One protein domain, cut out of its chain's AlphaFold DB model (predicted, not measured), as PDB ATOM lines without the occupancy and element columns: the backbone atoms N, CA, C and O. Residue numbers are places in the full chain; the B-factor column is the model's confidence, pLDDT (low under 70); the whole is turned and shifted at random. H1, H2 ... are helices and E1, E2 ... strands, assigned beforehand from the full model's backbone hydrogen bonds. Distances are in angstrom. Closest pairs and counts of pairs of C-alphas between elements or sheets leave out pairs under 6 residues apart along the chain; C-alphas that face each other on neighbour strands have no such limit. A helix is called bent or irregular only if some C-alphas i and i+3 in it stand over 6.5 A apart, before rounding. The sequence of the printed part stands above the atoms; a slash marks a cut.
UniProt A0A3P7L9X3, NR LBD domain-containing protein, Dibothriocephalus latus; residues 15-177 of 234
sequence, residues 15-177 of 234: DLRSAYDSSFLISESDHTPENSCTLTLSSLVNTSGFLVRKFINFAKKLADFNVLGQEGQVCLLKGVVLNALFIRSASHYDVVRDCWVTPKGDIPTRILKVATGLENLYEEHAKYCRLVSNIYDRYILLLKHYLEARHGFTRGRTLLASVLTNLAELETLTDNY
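This is residues 15 to 177 of the 234 residues of the protein "NR LBD domain-containing protein" of Dibothriocephalus latus (UniProt A0A3P7L9X3). Two long helices, H6 and H7, make a V, H7 folding back from the far end of H6, while a group of shorter helices packs on the first half of H6. In that group H2 meets H5 at one end and H1 at the other, bent H4 crosses from H2 to H6, H3 lies near H4a, and the hairpin E1 and E2 is a small flap beyond H4b. The V stays open: residues 165 to 170 of H7 stand free, and H7 comes back near H1. The printed part has 163 residues and is mostly helix, in the order H1 H2 H3 H4 E1 E2 H5 H6 H7, with one antiparallel sheet, E1 - E2. It is only just loose, close to compact, with a radius of gyration of the C-alphas of 18.7 A and spans of 52 by 41 by 29 A.

E1, residues 99 to 102, and E2, residues 105 to 108, form an antiparallel hairpin at 157 degrees, with N 100 and O 107 at 2.8 A and N 107 and O 100 at 2.9 A, within hydrogen-bond range. Residues 93 to 94 pair antiparallel with residues 99 to 100 of E1. H4, residues 70 to 90, was assigned as one helix by its hydrogen bonds but is bent: C-alphas 79 and 82 are 7.6 A apart, and its arms, H4a, residues 70 to 79, and H4b, residues 82 to 90, stand at a steep tilt of 47 degrees. The closest C-alphas of H4b and E1 are those of Ser 89 and Trp 100, 7.1 A. H6, residues 119 to 151, touches H4b with residues 125 to 133 alone, at a steep tilt of 59 degrees, the same way; the closest C-alphas, of Ala 90 and Cys 129, are 4.3 A apart. H2, residues 41 to 59, touches H4b about perpendicular at 74 degrees, the C-alphas of Leu 51 and Leu 85 being closest at 7.4 A. H2 also touches H5, residues 111 to 116, about perpendicular at 87 degrees, closest at the C-alphas of Leu 41 and Ala 115, 4.3 A. H5 and H6 touch only at the corner, closest at the C-alphas of Leu 112 and Tyr 122, 5.4 A. H1, residues 15 to 24, forms a helical hairpin with H2 at a shallow tilt of 22 degrees, opposite ways, closest at the C-alphas of Ser 23 and Phe 58, 5.4 A. H3, residues 63 to 67, is close to but not clearly touching H4a, closest at the C-alphas of Phe 65 and Gln 73, 6.7 A. H7, residues 153 to 177, touches H6 with residues 153 to 160 alone, at a steep tilt of 61 degrees, opposite ways; the C-alphas of Glu 148 and Gly 156 are closest, 4.2 A. H1 and H7 are near each other, and H2 and H6 are apart. In each helix and arm every O i to N i+4 pair is within hydrogen-bond range.

H6 measures 47.9 A from first to last C-alpha, H7 35.4 A, H2 26.5 A, H4a 14.2 A, H1 13.9 A and H4b 12.3 A. C-alpha 15, where H1 begins, is at (48.936, 87.558, 107.609). H6 begins at C-alpha 119, (64.234, 91.803, 144.076), and H7 ends at C-alpha 177, (45.965, 102.120, 104.262).

The two C-alphas farthest apart are those of Glu 71 and Thr 154, 55.4 A. The printed part has no cut, and the link from H1 to H2, residues 25 to 40, is long. The mean pLDDT of the printed part is 72.1, and 54 residues are under 70, among them residues 25 to 45, 114 to 121 and 166 to 177.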
ATOM      1  N   ASP A  15      49.940  88.082 106.678       73.44
ATOM      2  CA  ASP A  15      48.936  87.558 107.609       73.44
ATOM      3  C   ASP A  15      49.433  87.663 109.058       73.44
ATOM      4  O   ASP A  15      48.719  88.160 109.928       73.44
ATOM      5  N   LEU A  16      50.693  87.283 109.313       69.25
ATOM      6  CA  LEU A  16      51.345  87.427 110.617       69.25
ATOM      7  C   LEU A  16      51.453  88.897 111.046       69.25
ATOM      8  O   LEU A  16      51.206  89.210 112.213       69.25
ATOM      9  N   ARG A  17      51.799  89.795 110.112       73.88
ATOM     10  CA  ARG A  17      51.841  91.240 110.357       73.88
ATOM     11  C   ARG A  17      50.452  91.781 110.686       73.88
ATOM     12  O   ARG A  17      50.280  92.360 111.747       73.88
ATOM     13  N   SER A  18      49.457  91.523 109.839       78.75
ATOM     14  CA  SER A  18      48.066  91.937 110.057       78.75
ATOM     15  C   SER A  18      47.525  91.419 111.393       78.75
ATOM     16  O   SER A  18      46.922  92.174 112.161       78.75
ATOM     17  N   ALA A  19      47.810  90.158 111.735       76.56
ATOM     18  CA  ALA A  19      47.466  89.573 113.025       76.56
ATOM     19  C   ALA A  19      48.133  90.306 114.197       76.56
ATOM     20  O   ALA A  19      47.462  90.547 115.204       76.56
ATOM     21  N   TYR A  20      49.419  90.658 114.086       78.81
ATOM     22  CA  TYR A  20      50.146  91.423 115.101       78.81
ATOM     23  C   TYR A  20      49.585  92.842 115.220       78.81
ATOM     24  O   TYR A  20      49.077  93.190 116.284       78.81
ATOM     25  N   ASP A  21      49.592  93.615 114.136       76.94
ATOM     26  CA  ASP A  21      49.198  95.025 114.086       76.94
ATOM     27  C   ASP A  21      47.777  95.197 114.662       76.94
ATOM     28  O   ASP A  21      47.586  95.858 115.685       76.94
ATOM     29  N   SER A  22      46.797  94.446 114.143       78.19
ATOM     30  CA  SER A  22      45.396  94.463 114.616       78.19
ATOM     31  C   SER A  22      45.154  93.850 116.010       78.19
ATOM     32  O   SER A  22      44.006  93.734 116.448       78.19
ATOM     33  N   SER A  23      46.197  93.393 116.707       79.50
ATOM     34  CA  SER A  23      46.121  92.899 118.093       79.50
ATOM     35  C   SER A  23      46.999  93.685 119.061       79.50
ATOM     36  O   SER A  23      46.742  93.647 120.262       79.50
ATOM     37  N   PHE A  24      48.030  94.375 118.571       71.62
ATOM     38  CA  PHE A  24      49.125  94.918 119.373       71.62
ATOM     39  C   PHE A  24      49.528  96.359 119.054       71.62
ATOM     40  O   PHE A  24      50.313  96.914 119.834       71.62
ATOM     41  N   LEU A  25      48.970  96.981 118.011       66.44
ATOM     42  CA  LEU A  25      48.945  98.439 117.921       66.44
ATOM     43  C   LEU A  25      48.240  99.033 119.151       66.44
ATOM     44  O   LEU A  25      47.452  98.377 119.850       66.44
ATOM     45  N   ILE A  26      48.587 100.282 119.435       57.19
ATOM     46  CA  ILE A  26      48.036 101.063 120.538       57.19
ATOM     47  C   ILE A  26      46.647 101.552 120.127       57.19
ATOM     48  O   ILE A  26      46.517 102.306 119.169       57.19
ATOM     49  N   SER A  27      45.617 101.158 120.874       56.81
ATOM     50  CA  SER A  27      44.322 101.840 120.847       56.81
ATOM     51  C   SER A  27      44.273 102.856 121.988       56.81
ATOM     52  O   SER A  27      44.886 102.645 123.035       56.81
ATOM     53  N   GLU A  28      43.488 103.924 121.846       48.66
ATOM     54  CA  GLU A  28      43.175 104.840 122.957       48.66
ATOM     55  C   GLU A  28      42.579 104.084 124.164       48.66
ATOM     56  O   GLU A  28      42.870 104.398 125.326       48.66
ATOM     57  N   SER A  29      41.827 103.013 123.862       52.69
ATOM     58  CA  SER A  29      41.224 102.070 124.812       52.69
ATOM     59  C   SER A  29      42.217 101.160 125.550       52.69
ATOM     60  O   SER A  29      41.820 100.461 126.484       52.69
ATOM     61  N   ASP A  30      43.508 101.160 125.194       57.53
ATOM     62  CA  ASP A  30      44.513 100.379 125.913       57.53
ATOM     63  C   ASP A  30      44.622 100.852 127.372       57.53
ATOM     64  O   ASP A  30      44.896 102.025 127.657       57.53
ATOM     65  N   HIS A  31      44.512  99.903 128.308       54.69
ATOM     66  CA  HIS A  31      44.783 100.105 129.739       54.69
ATOM     67  C   HIS A  31      46.297 100.205 130.029       54.69
ATOM     68  O   HIS A  31      46.855  99.491 130.871       54.69
ATOM     69  N   THR A  32      46.973 101.091 129.299       54.91
ATOM     70  CA  THR A  32      48.279 101.632 129.669       54.91
ATOM     71  C   THR A  32      48.108 102.495 130.931       54.91
ATOM     72  O   THR A  32      47.197 103.322 130.975       54.91
ATOM     73  N   PRO A  33      48.920 102.295 131.985       54.94
ATOM     74  CA  PRO A  33      48.850 103.100 133.202       54.94
ATOM     75  C   PRO A  33      49.110 104.586 132.933       54.94
ATOM     76  O   PRO A  33      50.142 104.941 132.376       54.94
ATOM     77  N   GLU A  34      48.189 105.450 133.357       53.03
ATOM     78  CA  GLU A  34      48.186 106.872 132.975       53.03
ATOM     79  C   GLU A  34      49.229 107.736 133.693       53.03
ATOM     80  O   GLU A  34      49.501 108.846 133.253       53.03
ATOM     81  N   ASN A  35      49.778 107.285 134.827       52.75
ATOM     82  CA  ASN A  35      50.709 108.086 135.620       52.75
ATOM     83  C   ASN A  35      51.715 107.241 136.410       52.75
ATOM     84  O   ASN A  35      51.363 106.310 137.136       52.75
ATOM     85  N   SER A  36      52.989 107.637 136.341       51.31
ATOM     86  CA  SER A  36      54.105 106.899 136.945       51.31
ATOM     87  C   SER A  36      54.164 106.958 138.485       51.31
ATOM     88  O   SER A  36      54.941 106.211 139.084       51.31
ATOM     89  N   CYS A  37      53.386 107.834 139.134       44.91
ATOM     90  CA  CYS A  37      53.441 108.074 140.585       44.91
ATOM     91  C   CYS A  37      52.406 107.290 141.415       44.91
ATOM     92  O   CYS A  37      52.523 107.263 142.636       44.91
ATOM     93  N   THR A  38      51.412 106.654 140.787       53.66
ATOM     94  CA  THR A  38      50.306 105.941 141.469       53.66
ATOM     95  C   THR A  38      50.163 104.479 141.027       53.66
ATOM     96  O   THR A  38      49.164 103.821 141.314       53.66
ATOM     97  N   LEU A  39      51.176 103.948 140.339       61.66
ATOM     98  CA  LEU A  39      51.244 102.562 139.880       61.66
ATOM     99  C   LEU A  39      51.225 101.557 141.044       61.66
ATOM    100  O   LEU A  39      52.106 101.569 141.902       61.66
ATOM    101  N   THR A  40      50.255 100.641 141.030       64.62
ATOM    102  CA  THR A  40      50.099  99.572 142.035       64.62
ATOM    103  C   THR A  40      50.375  98.184 141.445       64.62
ATOM    104  O   THR A  40      50.394  98.011 140.224       64.62
ATOM    105  N   LEU A  41      50.507  97.161 142.301       64.44
ATOM    106  CA  LEU A  41      50.479  95.757 141.862       64.44
ATOM    107  C   LEU A  41      49.215  95.453 141.041       64.44
ATOM    108  O   LEU A  41      49.314  94.844 139.980       64.44
ATOM    109  N   SER A  42      48.047  95.931 141.476       65.31
ATOM    110  CA  SER A  42      46.786  95.761 140.745       65.31
ATOM    111  C   SER A  42      46.846  96.382 139.348       65.31
ATOM    112  O   SER A  42      46.385  95.771 138.388       65.31
ATOM    113  N   SER A  43      47.479  97.551 139.197       66.69
ATOM    114  CA  SER A  43      47.729  98.175 137.890       66.69
ATOM    115  C   SER A  43      48.581  97.268 136.992       66.69
ATOM    116  O   SER A  43      48.210  97.018 135.849       66.69
ATOM    117  N   LEU A  44      49.677  96.708 137.518       66.75
ATOM    118  CA  LEU A  44      50.575  95.811 136.777       66.75
ATOM    119  C   LEU A  44      49.898  94.480 136.389       66.75
ATOM    120  O   LEU A  44      50.076  93.989 135.269       66.75
ATOM    121  N   VAL A  45      49.088  93.903 137.281       68.81
ATOM    122  CA  VAL A  45      48.294  92.686 137.021       68.81
ATOM    123  C   VAL A  45      47.208  92.952 135.974       68.81
ATOM    124  O   VAL A  45      47.027  92.150 135.058       68.81
ATOM    125  N   ASN A  46      46.542  94.108 136.028       70.06
ATOM    126  CA  ASN A  46      45.541  94.495 135.034       70.06
ATOM    127  C   ASN A  46      46.169  94.732 133.648       70.06
ATOM    128  O   ASN A  46      45.637  94.239 132.651       70.06
ATOM    129  N   THR A  47      47.317  95.417 133.574       70.75
ATOM    130  CA  THR A  47      48.042  95.647 132.311       70.75
ATOM    131  C   THR A  47      48.588  94.342 131.726       70.75
ATOM    132  O   THR A  47      48.405  94.087 130.536       70.75
ATOM    133  N   SER A  48      49.195  93.464 132.535       72.25
ATOM    134  CA  SER A  48      49.656  92.154 132.048       72.25
ATOM    135  C   SER A  48      48.488  91.262 131.615       72.25
ATOM    136  O   SER A  48      48.538  90.698 130.526       72.25
ATOM    137  N   GLY A  49      47.385  91.218 132.369       70.88
ATOM    138  CA  GLY A  49      46.155  90.526 131.970       70.88
ATOM    139  C   GLY A  49      45.533  91.067 130.673       70.88
ATOM    140  O   GLY A  49      45.015  90.294 129.869       70.88
ATOM    141  N   PHE A  50      45.617  92.378 130.424       77.31
ATOM    142  CA  PHE A  50      45.216  92.991 129.154       77.31
ATOM    143  C   PHE A  50      46.137  92.573 127.995       77.31
ATOM    144  O   PHE A  50      45.646  92.159 126.945       77.31
ATOM    145  N   LEU A  51      47.459  92.576 128.201       75.94
ATOM    146  CA  LEU A  51      48.425  92.094 127.208       75.94
ATOM    147  C   LEU A  51      48.275  90.589 126.921       75.94
ATOM    148  O   LEU A  51      48.410  90.182 125.769       75.94
ATOM    149  N   VAL A  52      47.917  89.770 127.920       78.69
ATOM    150  CA  VAL A  52      47.543  88.355 127.730       78.69
ATOM    151  C   VAL A  52      46.303  88.235 126.840       78.69
ATOM    152  O   VAL A  52      46.308  87.426 125.916       78.69
ATOM    153  N   ARG A  53      45.263  89.059 127.045       83.81
ATOM    154  CA  ARG A  53      44.078  89.073 126.162       83.81
ATOM    155  C   ARG A  53      44.436  89.488 124.729       83.81
ATOM    156  O   ARG A  53      44.020  88.805 123.797       83.81
ATOM    157  N   LYS A  54      45.271  90.521 124.544       83.44
ATOM    158  CA  LYS A  54      45.815  90.888 123.221       83.44
ATOM    159  C   LYS A  54      46.615  89.740 122.584       83.44
ATOM    160  O   LYS A  54      46.408  89.446 121.411       83.44
ATOM    161  N   PHE A  55      47.435  89.016 123.352       80.81
ATOM    162  CA  PHE A  55      48.195  87.859 122.859       80.81
ATOM    163  C   PHE A  55      47.313  86.653 122.483       80.81
ATOM    164  O   PHE A  55      47.569  85.997 121.477       80.81
ATOM    165  N   ILE A  56      46.242  86.384 123.235       86.06
ATOM    166  CA  ILE A  56      45.249  85.352 122.884       86.06
ATOM    167  C   ILE A  56      44.517  85.734 121.589       86.06
ATOM    168  O   ILE A  56      44.324  84.883 120.721       86.06
ATOM    169  N   ASN A  57      44.148  87.007 121.430       87.62
ATOM    170  CA  ASN A  57      43.492  87.503 120.219       87.62
ATOM    171  C   ASN A  57      44.431  87.502 118.999       87.62
ATOM    172  O   ASN A  57      43.970  87.234 117.894       87.62
ATOM    173  N   PHE A  58      45.733  87.729 119.199       87.81
ATOM    174  CA  PHE A  58      46.771  87.515 118.187       87.81
ATOM    175  C   PHE A  58      46.868  86.037 117.781       87.81
ATOM    176  O   PHE A  58      46.755  85.722 116.601       87.81
ATOM    177  N   ALA A  59      47.006  85.122 118.747       85.00
ATOM    178  CA  ALA A  59      47.129  83.689 118.473       85.00
ATOM    179  C   ALA A  59      45.919  83.140 117.693       85.00
ATOM    180  O   ALA A  59      46.098  82.435 116.705       85.00
ATOM    181  N   LYS A  60      44.696  83.552 118.058       88.56
ATOM    182  CA  LYS A  60      43.445  83.207 117.354       88.56
ATOM    183  C   LYS A  60      43.352  83.703 115.901       88.56
ATOM    184  O   LYS A  60      42.453  83.269 115.186       88.56
ATOM    185  N   LYS A  61      44.234  84.599 115.449       85.81
ATOM    186  CA  LYS A  61      44.307  85.043 114.042       85.81
ATOM    187  C   LYS A  61      45.280  84.205 113.204       85.81
ATOM    188  O   LYS A  61      45.270  84.317 111.985       85.81
ATOM    189  N   LEU A  62      46.096  83.353 113.829       82.38
ATOM    190  CA  LEU A  62      47.025  82.468 113.127       82.38
ATOM    191  C   LEU A  62      46.289  81.197 112.679       82.38
ATOM    192  O   LEU A  62      45.754  80.462 113.510       82.38
ATOM    193  N   ALA A  63      46.282  80.912 111.374       80.94
ATOM    194  CA  ALA A  63      45.569  79.760 110.814       80.94
ATOM    195  C   ALA A  63      45.998  78.431 111.470       80.94
ATOM    196  O   ALA A  63      45.148  77.680 111.948       80.94
ATOM    197  N   ASP A  64      47.308  78.197 111.593       80.62
ATOM    198  CA  ASP A  64      47.875  76.986 112.204       80.62
ATOM    199  C   ASP A  64      47.481  76.810 113.681       80.62
ATOM    200  O   ASP A  64      47.330  75.685 114.159       80.62
ATOM    201  N   PHE A  65      47.273  77.909 114.414       83.00
ATOM    202  CA  PHE A  65      46.829  77.861 115.810       83.00
ATOM    203  C   PHE A  65      45.378  77.382 115.919       83.00
ATOM    204  O   PHE A  65      45.051  76.594 116.805       83.00
ATOM    205  N   ASN A  66      44.518  77.801 114.988       88.94
ATOM    206  CA  ASN A  66      43.112  77.401 114.956       88.94
ATOM    207  C   ASN A  66      42.907  75.938 114.519       88.94
ATOM    208  O   ASN A  66      41.870  75.358 114.834       88.94
ATOM    209  N   VAL A  67      43.894  75.323 113.853       91.19
ATOM    210  CA  VAL A  67      43.915  73.878 113.543       91.19
ATOM    211  C   VAL A  67      44.187  73.025 114.794       91.19
ATOM    212  O   VAL A  67      43.797  71.858 114.845       91.19
ATOM    213  N   LEU A  68      44.813  73.586 115.837       80.69
ATOM    214  CA  LEU A  68      44.996  72.893 117.113       80.69
ATOM    215  C   LEU A  68      43.654  72.735 117.842       80.69
ATOM    216  O   LEU A  68      42.878  73.683 117.958       80.69
ATOM    217  N   GLY A  69      43.417  71.561 118.435       85.75
ATOM    218  CA  GLY A  69      42.311  71.373 119.379       85.75
ATOM    219  C   GLY A  69      42.451  72.273 120.615       85.75
ATOM    220  O   GLY A  69      43.560  72.661 120.983       85.75
ATOM    221  N   GLN A  70      41.335  72.577 121.288       87.06
ATOM    222  CA  GLN A  70      41.278  73.528 122.415       87.06
ATOM    223  C   GLN A  70      42.314  73.255 123.522       87.06
ATOM    224  O   GLN A  70      42.939  74.184 124.027       87.06
ATOM    225  N   GLU A  71      42.560  71.989 123.865       78.44
ATOM    226  CA  GLU A  71      43.601  71.615 124.834       78.44
ATOM    227  C   GLU A  71      45.012  71.997 124.353       78.44
ATOM    228  O   GLU A  71      45.793  72.560 125.119       78.44
ATOM    229  N   GLY A  72      45.315  71.779 123.069       68.94
ATOM    230  CA  GLY A  72      46.569  72.187 122.435       68.94
ATOM    231  C   GLY A  72      46.729  73.708 122.370       68.94
ATOM    232  O   GLY A  72      47.791  74.217 122.722       68.94
ATOM    233  N   GLN A  73      45.663  74.438 122.020       83.81
ATOM    234  CA  GLN A  73      45.633  75.908 122.057       83.81
ATOM    235  C   GLN A  73      45.948  76.436 123.466       83.81
ATOM    236  O   GLN A  73      46.827  77.283 123.639       83.81
ATOM    237  N   VAL A  74      45.278  75.901 124.494       75.50
ATOM    238  CA  VAL A  74      45.475  76.290 125.901       75.50
ATOM    239  C   VAL A  74      46.863  75.896 126.417       75.50
ATOM    240  O   VAL A  74      47.481  76.675 127.145       75.50
ATOM    241  N   CYS A  75      47.373  74.717 126.053       73.56
ATOM    242  CA  CYS A  75      48.711  74.258 126.427       73.56
ATOM    243  C   CYS A  75      49.798  75.161 125.823       73.56
ATOM    244  O   CYS A  75      50.656  75.667 126.550       73.56
ATOM    245  N   LEU A  76      49.707  75.443 124.518       69.56
ATOM    246  CA  LEU A  76      50.646  76.306 123.808       69.56
ATOM    247  C   LEU A  76      50.633  77.730 124.377       69.56
ATOM    248  O   LEU A  76      51.694  78.253 124.713       69.56
ATOM    249  N   LEU A  77      49.449  78.327 124.576       77.44
ATOM    250  CA  LEU A  77      49.306  79.650 125.198       77.44
ATOM    251  C   LEU A  77      49.963  79.706 126.584       77.44
ATOM    252  O   LEU A  77      50.756  80.613 126.836       77.44
ATOM    253  N   LYS A  78      49.698  78.725 127.460       71.56
ATOM    254  CA  LYS A  78      50.332  78.634 128.790       71.56
ATOM    255  C   LYS A  78      51.861  78.561 128.701       71.56
ATOM    256  O   LYS A  78      52.533  79.189 129.515       71.56
ATOM    257  N   GLY A  79      52.401  77.831 127.724       61.22
ATOM    258  CA  GLY A  79      53.844  77.673 127.531       61.22
ATOM    259  C   GLY A  79      54.560  78.913 126.983       61.22
ATOM    260  O   GLY A  79      55.707  79.159 127.350       61.22
ATOM    261  N   VAL A  80      53.912  79.709 126.119       73.00
ATOM    262  CA  VAL A  80      54.585  80.824 125.417       73.00
ATOM    263  C   VAL A  80      54.263  82.218 125.958       73.00
ATOM    264  O   VAL A  80      55.048  83.136 125.727       73.00
ATOM    265  N   VAL A  81      53.149  82.414 126.678       75.06
ATOM    266  CA  VAL A  81      52.645  83.768 126.982       75.06
ATOM    267  C   VAL A  81      53.604  84.617 127.824       75.06
ATOM    268  O   VAL A  81      53.795  85.789 127.511       75.06
ATOM    269  N   LEU A  82      54.279  84.049 128.832       70.69
ATOM    270  CA  LEU A  82      55.279  84.788 129.620       70.69
ATOM    271  C   LEU A  82      56.492  85.198 128.772       70.69
ATOM    272  O   LEU A  82      56.959  86.329 128.874       70.69
ATOM    273  N   ASN A  83      56.949  84.320 127.877       70.50
ATOM    274  CA  ASN A  83      58.050  84.624 126.963       70.50
ATOM    275  C   ASN A  83      57.655  85.736 125.976       70.50
ATOM    276  O   ASN A  83      58.438  86.653 125.741       70.50
ATOM    277  N   ALA A  84      56.426  85.707 125.451       68.75
ATOM    278  CA  ALA A  84      55.898  86.761 124.588       68.75
ATOM    279  C   ALA A  84      55.755  88.110 125.320       68.75
ATOM    280  O   ALA A  84      56.102  89.151 124.760       68.75
ATOM    281  N   LEU A  85      55.307  88.100 126.584       68.38
ATOM    282  CA  LEU A  85      55.258  89.295 127.432       68.38
ATOM    283  C   LEU A  85      56.657  89.877 127.673       68.38
ATOM    284  O   LEU A  85      56.824  91.083 127.523       68.38
ATOM    285  N   PHE A  86      57.664  89.051 127.977       70.81
ATOM    286  CA  PHE A  86      59.043  89.521 128.157       70.81
ATOM    287  C   PHE A  86      59.655  90.062 126.855       70.81
ATOM    288  O   PHE A  86      60.247  91.139 126.876       70.81
ATOM    289  N   ILE A  87      59.454  89.394 125.708       71.62
ATOM    290  CA  ILE A  87      59.902  89.896 124.392       71.62
ATOM    291  C   ILE A  87      59.269  91.264 124.091       71.62
ATOM    292  O   ILE A  87      59.978  92.199 123.717       71.62
ATOM    293  N   ARG A  88      57.954  91.414 124.312       74.06
ATOM    294  CA  ARG A  88      57.256  92.699 124.145       74.06
ATOM    295  C   ARG A  88      57.729  93.747 125.151       74.06
ATOM    296  O   ARG A  88      57.852  94.912 124.789       74.06
ATOM    297  N   SER A  89      58.020  93.368 126.394       74.69
ATOM    298  CA  SER A  89      58.543  94.305 127.393       74.69
ATOM    299  C   SER A  89      59.930  94.814 126.999       74.69
ATOM    300  O   SER A  89      60.194  96.006 127.111       74.69
ATOM    301  N   ALA A  90      60.790  93.943 126.466       75.69
ATOM    302  CA  ALA A  90      62.101  94.326 125.958       75.69
ATOM    303  C   ALA A  90      62.018  95.255 124.735       75.69
ATOM    304  O   ALA A  90      62.818  96.181 124.635       75.69
ATOM    305  N   SER A  91      61.037  95.072 123.841       75.62
ATOM    306  CA  SER A  91      60.860  95.946 122.666       75.62
ATOM    307  C   SER A  91      60.345  97.355 122.993       75.62
ATOM    308  O   SER A  91      60.323  98.199 122.105       75.62
ATOM    309  N   HIS A  92      59.924  97.611 124.237       75.62
ATOM    310  CA  HIS A  92      59.491  98.929 124.721       75.62
ATOM    311  C   HIS A  92      60.433  99.490 125.807       75.62
ATOM    312  O   HIS A  92      60.119 100.508 126.418       75.62
ATOM    313  N   TYR A  93      61.554  98.821 126.102       79.44
ATOM    314  CA  TYR A  93      62.451  99.189 127.201       79.44
ATOM    315  C   TYR A  93      63.539 100.179 126.771       79.44
ATOM    316  O   TYR A  93      64.342  99.894 125.885       79.44
ATOM    317  N   ASP A  94      63.612 101.313 127.464       81.19
ATOM    318  CA  ASP A  94      64.688 102.289 127.346       81.19
ATOM    319  C   ASP A  94      65.805 101.973 128.358       81.19
ATOM    320  O   ASP A  94      65.646 102.107 129.575       81.19
ATOM    321  N   VAL A  95      66.963 101.562 127.834       83.88
ATOM    322  CA  VAL A  95      68.157 101.200 128.617       83.88
ATOM    323  C   VAL A  95      68.770 102.399 129.356       83.88
ATOM    324  O   VAL A  95      69.425 102.206 130.379       83.88
ATOM    325  N   VAL A  96      68.578 103.624 128.856       83.31
ATOM    326  CA  VAL A  96      69.178 104.855 129.400       83.31
ATOM    327  C   VAL A  96      68.312 105.444 130.514       83.31
ATOM    328  O   VAL A  96      68.843 105.909 131.521       83.31
ATOM    329  N   ARG A  97      66.982 105.406 130.355       83.75
ATOM    330  CA  ARG A  97      66.003 105.896 131.346       83.75
ATOM    331  C   ARG A  97      65.564 104.842 132.372       83.75
ATOM    332  O   ARG A  97      64.926 105.196 133.360       83.75
ATOM    333  N   ASP A  98      65.908 103.571 132.153       84.50
ATOM    334  CA  ASP A  98      65.494 102.413 132.960       84.50
ATOM    335  C   ASP A  98      63.961 102.324 133.135       84.50
ATOM    336  O   ASP A  98      63.415 102.120 134.226       84.50
ATOM    337  N   CYS A  99      63.246 102.514 132.025       82.62
ATOM    338  CA  CYS A  99      61.788 102.531 131.962       82.62
ATOM    339  C   CYS A  99      61.263 101.802 130.720       82.62
ATOM    340  O   CYS A  99      61.981 101.613 129.740       82.62
ATOM    341  N   TRP A 100      59.993 101.403 130.745       81.56
ATOM    342  CA  TRP A 100      59.252 101.085 129.529       81.56
ATOM    343  C   TRP A 100      58.567 102.343 129.016       81.56
ATOM    344  O   TRP A 100      57.829 102.999 129.753       81.56
ATOM    345  N   VAL A 101      58.810 102.661 127.751       79.00
ATOM    346  CA  VAL A 101      58.186 103.784 127.059       79.00
ATOM    347  C   VAL A 101      56.762 103.382 126.701       79.00
ATOM    348  O   VAL A 101      56.553 102.367 126.032       79.00
ATOM    349  N   THR A 102      55.770 104.165 127.125       72.19
ATOM    350  CA  THR A 102      54.380 103.979 126.686       72.19
ATOM    351  C   THR A 102      53.763 105.308 126.245       72.19
ATOM    352  O   THR A 102      54.189 106.361 126.721       72.19
ATOM    353  N   PRO A 103      52.730 105.295 125.382       66.62
ATOM    354  CA  PRO A 103      52.059 106.517 124.927       66.62
ATOM    355  C   PRO A 103      51.416 107.348 126.046       66.62
ATOM    356  O   PRO A 103      51.232 108.548 125.875       66.62
ATOM    357  N   LYS A 104      51.096 106.731 127.196       66.31
ATOM    358  CA  LYS A 104      50.561 107.418 128.387       66.31
ATOM    359  C   LYS A 104      51.650 107.754 129.425       66.31
ATOM    360  O   LYS A 104      51.333 108.199 130.520       66.31
ATOM    361  N   GLY A 105      52.930 107.576 129.077       69.94
ATOM    362  CA  GLY A 105      54.091 107.942 129.893       69.94
ATOM    363  C   GLY A 105      55.077 106.797 130.146       69.94
ATOM    364  O   GLY A 105      54.821 105.631 129.836       69.94
ATOM    365  N   ASP A 106      56.225 107.145 130.727       80.19
ATOM    366  CA  ASP A 106      57.275 106.197 131.107       80.19
ATOM    367  C   ASP A 106      56.886 105.380 132.351       80.19
ATOM    368  O   ASP A 106      56.467 105.929 133.372       80.19
ATOM    369  N   ILE A 107      57.114 104.064 132.304       78.50
ATOM    370  CA  ILE A 107      56.912 103.138 133.426       78.50
ATOM    371  C   ILE A 107      58.286 102.664 133.931       78.50
ATOM    372  O   ILE A 107      58.902 101.810 133.294       78.50
ATOM    373  N   PRO A 108      58.810 103.181 135.055       81.06
ATOM    374  CA  PRO A 108      60.154 102.855 135.528       81.06
ATOM    375  C   PRO A 108      60.224 101.428 136.085       81.06
ATOM    376  O   PRO A 108      59.376 101.022 136.886       81.06
ATOM    377  N   THR A 109      61.277 100.686 135.732       77.94
ATOM    378  CA  THR A 109      61.433  99.246 136.034       77.94
ATOM    379  C   THR A 109      61.290  98.898 137.512       77.94
ATOM    380  O   THR A 109      60.776  97.825 137.841       77.94
ATOM    381  N   ARG A 110      61.650  99.827 138.413       76.69
ATOM    382  CA  ARG A 110      61.487  99.715 139.876       76.69
ATOM    383  C   ARG A 110      60.084  99.289 140.329       76.69
ATOM    384  O   ARG A 110      59.960  98.727 141.416       76.69
ATOM    385  N   ILE A 111      59.045  99.496 139.509       74.44
ATOM    386  CA  ILE A 111      57.693  98.993 139.789       74.44
ATOM    387  C   ILE A 111      57.661  97.474 140.000       74.44
ATOM    388  O   ILE A 111      56.859  97.009 140.796       74.44
ATOM    389  N   LEU A 112      58.560  96.693 139.385       70.25
ATOM    390  CA  LEU A 112      58.631  95.246 139.623       70.25
ATOM    391  C   LEU A 112      59.030  94.912 141.064       70.25
ATOM    392  O   LEU A 112      58.406  94.035 141.663       70.25
ATOM    393  N   LYS A 113      59.995  95.643 141.648       70.50
ATOM    394  CA  LYS A 113      60.368  95.489 143.066       70.50
ATOM    395  C   LYS A 113      59.179  95.832 143.968       70.50
ATOM    396  O   LYS A 113      58.792  95.026 144.807       70.50
ATOM    397  N   VAL A 114      58.561  96.994 143.735       68.75
ATOM    398  CA  VAL A 114      57.442  97.522 144.543       68.75
ATOM    399  C   VAL A 114      56.183  96.652 144.445       68.75
ATOM    400  O   VAL A 114      55.514  96.433 145.448       68.75
ATOM    401  N   ALA A 115      55.851  96.154 143.254       64.50
ATOM    402  CA  ALA A 115      54.643  95.371 143.025       64.50
ATOM    403  C   ALA A 115      54.775  93.921 143.509       64.50
ATOM    404  O   ALA A 115      53.820  93.383 144.060       64.50
ATOM    405  N   THR A 116      55.923  93.273 143.285       64.88
ATOM    406  CA  THR A 116      56.058  91.820 143.509       64.88
ATOM    407  C   THR A 116      56.798  91.444 144.789       64.88
ATOM    408  O   THR A 116      56.701  90.299 145.219       64.88
ATOM    409  N   GLY A 117      57.572  92.363 145.380       64.19
ATOM    410  CA  GLY A 117      58.496  92.060 146.479       64.19
ATOM    411  C   GLY A 117      59.703  91.196 146.075       64.19
ATOM    412  O   GLY A 117      60.540  90.885 146.918       64.19
ATOM    413  N   LEU A 118      59.820  90.807 144.799       64.81
ATOM    414  CA  LEU A 118      60.874  89.929 144.294       64.81
ATOM    415  C   LEU A 118      62.004  90.759 143.671       64.81
ATOM    416  O   LEU A 118      61.997  91.043 142.473       64.81
ATOM    417  N   GLU A 119      63.002  91.104 144.486       63.88
ATOM    418  CA  GLU A 119      64.234  91.803 144.076       63.88
ATOM    419  C   GLU A 119      64.841  91.182 142.797       63.88
ATOM    420  O   GLU A 119      65.042  91.865 141.791       63.88
ATOM    421  N   ASN A 120      64.998  89.852 142.798       69.69
ATOM    422  CA  ASN A 120      65.564  89.059 141.702       69.69
ATOM    423  C   ASN A 120      64.766  89.165 140.387       69.69
ATOM    424  O   ASN A 120      65.350  89.084 139.308       69.69
ATOM    425  N   LEU A 121      63.436  89.329 140.456       67.25
ATOM    426  CA  LEU A 121      62.579  89.403 139.266       67.25
ATOM    427  C   LEU A 121      62.801  90.716 138.509       67.25
ATOM    428  O   LEU A 121      62.813  90.720 137.281       67.25
ATOM    429  N   TYR A 122      63.021  91.816 139.234       70.62
ATOM    430  CA  TYR A 122      63.460  93.071 138.630       70.62
ATOM    431  C   TYR A 122      64.826  92.903 137.949       70.62
ATOM    432  O   TYR A 122      64.977  93.307 136.797       70.62
ATOM    433  N   GLU A 123      65.808  92.299 138.632       73.62
ATOM    434  CA  GLU A 123      67.194  92.276 138.139       73.62
ATOM    435  C   GLU A 123      67.336  91.397 136.898       73.62
ATOM    436  O   GLU A 123      67.859  91.861 135.883       73.62
ATOM    437  N   GLU A 124      66.788  90.179 136.919       73.38
ATOM    438  CA  GLU A 124      66.823  89.288 135.756       73.38
ATOM    439  C   GLU A 124      65.975  89.811 134.586       73.38
ATOM    440  O   GLU A 124      66.391  89.680 133.435       73.38
ATOM    441  N   HIS A 125      64.836  90.474 134.832       70.06
ATOM    442  CA  HIS A 125      64.020  91.025 133.745       70.06
ATOM    443  C   HIS A 125      64.630  92.292 133.117       70.06
ATOM    444  O   HIS A 125      64.635  92.424 131.892       70.06
ATOM    445  N   ALA A 126      65.216  93.196 133.911       76.44
ATOM    446  CA  ALA A 126      65.946  94.351 133.380       76.44
ATOM    447  C   ALA A 126      67.191  93.903 132.590       76.44
ATOM    448  O   ALA A 126      67.434  94.374 131.480       76.44
ATOM    449  N   LYS A 127      67.938  92.924 133.114       79.81
ATOM    450  CA  LYS A 127      69.067  92.252 132.445       79.81
ATOM    451  C   LYS A 127      68.648  91.579 131.132       79.81
ATOM    452  O   LYS A 127      69.347  91.738 130.133       79.81
ATOM    453  N   TYR A 128      67.495  90.905 131.098       76.56
ATOM    454  CA  TYR A 128      66.905  90.351 129.875       76.56
ATOM    455  C   TYR A 128      66.583  91.446 128.846       76.56
ATOM    456  O   TYR A 128      67.012  91.346 127.696       76.56
ATOM    457  N   CYS A 129      65.900  92.522 129.254       77.19
ATOM    458  CA  CYS A 129      65.562  93.626 128.353       77.19
ATOM    459  C   CYS A 129      66.822  94.286 127.766       77.19
ATOM    460  O   CYS A 129      66.899  94.501 126.556       77.19
ATOM    461  N   ARG A 130      67.854  94.515 128.595       78.69
ATOM    462  CA  ARG A 130      69.170  95.027 128.162       78.69
ATOM    463  C   ARG A 130      69.864  94.084 127.179       78.69
ATOM    464  O   ARG A 130      70.421  94.558 126.192       78.69
ATOM    465  N   LEU A 131      69.814  92.767 127.407       75.75
ATOM    466  CA  LEU A 131      70.389  91.768 126.499       75.75
ATOM    467  C   LEU A 131      69.694  91.782 125.128       75.75
ATOM    468  O   LEU A 131      70.371  91.770 124.101       75.75
ATOM    469  N   VAL A 132      68.361  91.837 125.107       72.75
ATOM    470  CA  VAL A 132      67.569  91.863 123.869       72.75
ATOM    471  C   VAL A 132      67.770  93.173 123.098       72.75
ATOM    472  O   VAL A 132      68.013  93.113 121.894       72.75
ATOM    473  N   SER A 133      67.776  94.335 123.766       69.81
ATOM    474  CA  SER A 133      68.120  95.619 123.125       69.81
ATOM    475  C   SER A 133      69.525  95.575 122.509       69.81
ATOM    476  O   SER A 133      69.663  95.843 121.319       69.81
ATOM    477  N   ASN A 134      70.537  95.093 123.243       70.88
ATOM    478  CA  ASN A 134      71.897  94.936 122.709       70.88
ATOM    479  C   ASN A 134      71.953  94.012 121.475       70.88
ATOM    480  O   ASN A 134      72.813  94.188 120.611       70.88
ATOM    481  N   ILE A 135      71.060  93.023 121.363       71.38
ATOM    482  CA  ILE A 135      70.966  92.158 120.178       71.38
ATOM    483  C   ILE A 135      70.389  92.927 118.978       71.38
ATOM    484  O   ILE A 135      70.945  92.803 117.883       71.38
ATOM    485  N   TYR A 136      69.344  93.742 119.166       66.19
ATOM    486  CA  TYR A 136      68.818  94.633 118.120       66.19
ATOM    487  C   TYR A 136      69.868  95.660 117.671       66.19
ATOM    488  O   TYR A 136      70.166  95.743 116.477       66.19
ATOM    489  N   ASP A 137      70.504  96.353 118.619       72.12
ATOM    490  CA  ASP A 137      71.570  97.326 118.353       72.12
ATOM    491  C   ASP A 137      72.728  96.687 117.580       72.12
ATOM    492  O   ASP A 137      73.216  97.245 116.597       72.12
ATOM    493  N   ARG A 138      73.129  95.462 117.954       69.88
ATOM    494  CA  ARG A 138      74.169  94.704 117.248       69.88
ATOM    495  C   ARG A 138      73.768  94.353 115.814       69.88
ATOM    496  O   ARG A 138      74.638  94.364 114.945       69.88
ATOM    497  N   TYR A 139      72.498  94.053 115.533       72.31
ATOM    498  CA  TYR A 139      72.044  93.801 114.159       72.31
ATOM    499  C   TYR A 139      71.949  95.084 113.323       72.31
ATOM    500  O   TYR A 139      72.367  95.071 112.165       72.31
ATOM    501  N   ILE A 140      71.507  96.206 113.905       77.31
ATOM    502  CA  ILE A 140      71.537  97.523 113.243       77.31
ATOM    503  C   ILE A 140      72.988  97.951 112.964       77.31
ATOM    504  O   ILE A 140      73.305  98.399 111.860       77.31
ATOM    505  N   LEU A 141      73.901  97.743 113.917       72.81
ATOM    506  CA  LEU A 141      75.333  98.015 113.772       72.81
ATOM    507  C   LEU A 141      75.997  97.103 112.724       72.81
ATOM    508  O   LEU A 141      76.827  97.569 111.943       72.81
ATOM    509  N   LEU A 142      75.608  95.828 112.653       73.06
ATOM    510  CA  LEU A 142      76.076  94.896 111.623       73.06
ATOM    511  C   LEU A 142      75.582  95.303 110.226       73.06
ATOM    512  O   LEU A 142      76.371  95.310 109.281       73.06
ATOM    513  N   LEU A 143      74.310  95.699 110.096       70.88
ATOM    514  CA  LEU A 143      73.747  96.229 108.850       70.88
ATOM    515  C   LEU A 143      74.466  97.516 108.424       70.88
ATOM    516  O   LEU A 143      74.883  97.631 107.270       70.88
ATOM    517  N   LYS A 144      74.689  98.445 109.363       77.81
ATOM    518  CA  LYS A 144      75.496  99.654 109.157       77.81
ATOM    519  C   LYS A 144      76.882  99.308 108.619       77.81
ATOM    520  O   LYS A 144      77.260  99.822 107.573       77.81
ATOM    521  N   HIS A 145      77.632  98.440 109.295       71.12
ATOM    522  CA  HIS A 145      78.996  98.103 108.888       71.12
ATOM    523  C   HIS A 145      79.048  97.349 107.557       71.12
ATOM    524  O   HIS A 145      79.943  97.608 106.757       71.12
ATOM    525  N   TYR A 146      78.068  96.492 107.260       72.75
ATOM    526  CA  TYR A 146      77.925  95.878 105.939       72.75
ATOM    527  C   TYR A 146      77.704  96.931 104.839       72.75
ATOM    528  O   TYR A 146      78.349  96.871 103.792       72.75
ATOM    529  N   LEU A 147      76.848  97.933 105.078       67.25
ATOM    530  CA  LEU A 147      76.604  99.031 104.137       67.25
ATOM    531  C   LEU A 147      77.819  99.967 103.998       67.25
ATOM    532  O   LEU A 147      78.188 100.313 102.876       67.25
ATOM    533  N   GLU A 148      78.475 100.341 105.102       80.62
ATOM    534  CA  GLU A 148      79.706 101.149 105.111       80.62
ATOM    535  C   GLU A 148      80.860 100.427 104.384       80.62
ATOM    536  O   GLU A 148      81.561 101.059 103.596       80.62
ATOM    537  N   ALA A 149      81.019  99.110 104.564       73.31
ATOM    538  CA  ALA A 149      82.051  98.314 103.890       73.31
ATOM    539  C   ALA A 149      81.753  98.064 102.399       73.31
ATOM    540  O   ALA A 149      82.667  98.068 101.578       73.31
ATOM    541  N   ARG A 150      80.482  97.856 102.029       75.12
ATOM    542  CA  ARG A 150      80.073  97.551 100.646       75.12
ATOM    543  C   ARG A 150      79.933  98.790  99.756       75.12
ATOM    544  O   ARG A 150      80.076  98.680  98.540       75.12
ATOM    545  N   HIS A 151      79.624  99.951 100.338       77.50
ATOM    546  CA  HIS A 151      79.303 101.177  99.595       77.50
ATOM    547  C   HIS A 151      80.125 102.411 100.010       77.50
ATOM    548  O   HIS A 151      79.939 103.479  99.427       77.50
ATOM    549  N   GLY A 152      81.043 102.274 100.972       75.88
ATOM    550  CA  GLY A 152      81.835 103.369 101.536       75.88
ATOM    551  C   GLY A 152      81.070 104.156 102.606       75.88
ATOM    552  O   GLY A 152      79.850 104.292 102.537       75.88
ATOM    553  N   PHE A 153      81.788 104.704 103.592       73.88
ATOM    554  CA  PHE A 153      81.210 105.310 104.803       73.88
ATOM    555  C   PHE A 153      80.046 106.283 104.556       73.88
ATOM    556  O   PHE A 153      78.970 106.100 105.123       73.88
ATOM    557  N   THR A 154      80.230 107.296 103.706       80.56
ATOM    558  CA  THR A 154      79.207 108.328 103.464       80.56
ATOM    559  C   THR A 154      77.930 107.726 102.876       80.56
ATOM    560  O   THR A 154      76.846 107.920 103.420       80.56
ATOM    561  N   ARG A 155      78.057 106.926 101.809       74.31
ATOM    562  CA  ARG A 155      76.909 106.330 101.110       74.31
ATOM    563  C   ARG A 155      76.267 105.198 101.910       74.31
ATOM    564  O   ARG A 155      75.052 105.062 101.872       74.31
ATOM    565  N   GLY A 156      77.048 104.431 102.670       72.94
ATOM    566  CA  GLY A 156      76.545 103.419 103.600       72.94
ATOM    567  C   GLY A 156      75.660 104.018 104.697       72.94
ATOM    568  O   GLY A 156      74.624 103.445 105.018       72.94
ATOM    569  N   ARG A 157      76.004 105.212 105.202       79.25
ATOM    570  CA  ARG A 157      75.168 105.961 106.158       79.25
ATOM    571  C   ARG A 157      73.892 106.502 105.521       79.25
ATOM    572  O   ARG A 157      72.835 106.342 106.116       79.25
ATOM    573  N   THR A 158      73.962 107.063 104.311       84.25
ATOM    574  CA  THR A 158      72.758 107.483 103.565       84.25
ATOM    575  C   THR A 158      71.828 106.300 103.277       84.25
ATOM    576  O   THR A 158      70.619 106.428 103.427       84.25
ATOM    577  N   LEU A 159      72.382 105.136 102.918       75.06
ATOM    578  CA  LEU A 159      71.611 103.909 102.698       75.06
ATOM    579  C   LEU A 159      70.992 103.372 103.994       75.06
ATOM    580  O   LEU A 159      69.835 102.976 103.968       75.06
ATOM    581  N   LEU A 160      71.713 103.384 105.121       82.69
ATOM    582  CA  LEU A 160      71.151 102.980 106.413       82.69
ATOM    583  C   LEU A 160      70.022 103.920 106.850       82.69
ATOM    584  O   LEU A 160      68.966 103.446 107.249       82.69
ATOM    585  N   ALA A 161      70.236 105.236 106.744       77.94
ATOM    586  CA  ALA A 161      69.219 106.234 107.053       77.94
ATOM    587  C   ALA A 161      67.975 106.030 106.180       77.94
ATOM    588  O   ALA A 161      66.886 105.908 106.721       77.94
ATOM    589  N   SER A 162      68.139 105.868 104.861       82.00
ATOM    590  CA  SER A 162      67.023 105.548 103.965       82.00
ATOM    591  C   SER A 162      66.355 104.218 104.313       82.00
ATOM    592  O   SER A 162      65.141 104.169 104.313       82.00
ATOM    593  N   VAL A 163      67.076 103.151 104.675       75.19
ATOM    594  CA  VAL A 163      66.424 101.894 105.097       75.19
ATOM    595  C   VAL A 163      65.575 102.096 106.357       75.19
ATOM    596  O   VAL A 163      64.464 101.582 106.411       75.19
ATOM    597  N   LEU A 164      66.055 102.859 107.342       81.69
ATOM    598  CA  LEU A 164      65.303 103.142 108.571       81.69
ATOM    599  C   LEU A 164      64.110 104.083 108.318       81.69
ATOM    600  O   LEU A 164      63.018 103.818 108.813       81.69
ATOM    601  N   THR A 165      64.283 105.122 107.497       75.38
ATOM    602  CA  THR A 165      63.195 106.007 107.052       75.38
ATOM    603  C   THR A 165      62.147 105.234 106.258       75.38
ATOM    604  O   THR A 165      60.979 105.290 106.613       75.38
ATOM    605  N   ASN A 166      62.546 104.429 105.270       68.81
ATOM    606  CA  ASN A 166      61.633 103.608 104.474       68.81
ATOM    607  C   ASN A 166      60.875 102.577 105.336       68.81
ATOM    608  O   ASN A 166      59.769 102.191 104.973       68.81
ATOM    609  N   LEU A 167      61.451 102.102 106.450       69.81
ATOM    610  CA  LEU A 167      60.757 101.222 107.398       69.81
ATOM    611  C   LEU A 167      59.687 101.982 108.195       69.81
ATOM    612  O   LEU A 167      58.563 101.500 108.269       69.81
ATOM    613  N   ALA A 168      59.995 103.178 108.708       66.19
ATOM    614  CA  ALA A 168      59.025 104.033 109.402       66.19
ATOM    615  C   ALA A 168      57.934 104.587 108.459       66.19
ATOM    616  O   ALA A 168      56.770 104.712 108.838       66.19
ATOM    617  N   GLU A 169      58.281 104.873 107.202       60.28
ATOM    618  CA  GLU A 169      57.320 105.197 106.144       60.28
ATOM    619  C   GLU A 169      56.441 103.986 105.812       60.28
ATOM    620  O   GLU A 169      55.238 104.149 105.668       60.28
ATOM    621  N   LEU A 170      56.991 102.766 105.741       54.69
ATOM    622  CA  LEU A 170      56.217 101.538 105.503       54.69
ATOM    623  C   LEU A 170      55.308 101.164 106.688       54.69
ATOM    624  O   LEU A 170      54.235 100.599 106.475       54.69
ATOM    625  N   GLU A 171      55.715 101.471 107.918       59.25
ATOM    626  CA  GLU A 171      54.887 101.411 109.128       59.25
ATOM    627  C   GLU A 171      53.692 102.368 108.970       59.25
ATOM    628  O   GLU A 171      52.578 101.910 108.705       59.25
ATOM    629  N   THR A 172      53.971 103.673 108.896       60.91
ATOM    630  CA  THR A 172      52.989 104.762 108.711       60.91
ATOM    631  C   THR A 172      52.049 104.548 107.514       60.91
ATOM    632  O   THR A 172      50.856 104.848 107.572       60.91
ATOM    633  N   LEU A 173      52.561 104.046 106.388       46.19
ATOM    634  CA  LEU A 173      51.782 103.791 105.173       46.19
ATOM    635  C   LEU A 173      50.832 102.597 105.344       46.19
ATOM    636  O   LEU A 173      49.745 102.598 104.770       46.19
ATOM    637  N   THR A 174      51.218 101.596 106.140       48.94
ATOM    638  CA  THR A 174      50.346 100.450 106.441       48.94
ATOM    639  C   THR A 174      49.222 100.861 107.386       48.94
ATOM    640  O   THR A 174      48.077 100.494 107.130       48.94
ATOM    641  N   ASP A 175      49.513 101.687 108.394       49.81
ATOM    642  CA  ASP A 175      48.497 102.239 109.299       49.81
ATOM    643  C   ASP A 175      47.460 103.076 108.524       49.81
ATOM    644  O   ASP A 175      46.250 102.876 108.653       49.81
ATOM    645  N   ASN A 176      47.931 103.958 107.632       48.41
ATOM    646  CA  ASN A 176      47.069 104.805 106.803       48.41
ATOM    647  C   ASN A 176      46.215 104.004 105.801       48.41
ATOM    648  O   ASN A 176      45.021 104.276 105.667       48.41
ATOM    649  N   TYR A 177      46.777 102.996 105.118       43.50
ATOM    650  CA  TYR A 177      45.965 102.120 104.262       43.50
ATOM    651  C   TYR A 177      44.990 101.257 105.072       43.50
ATOM    652  O   TYR A 177      43.887 101.005 104.590       43.50
TER     653      TYR A 177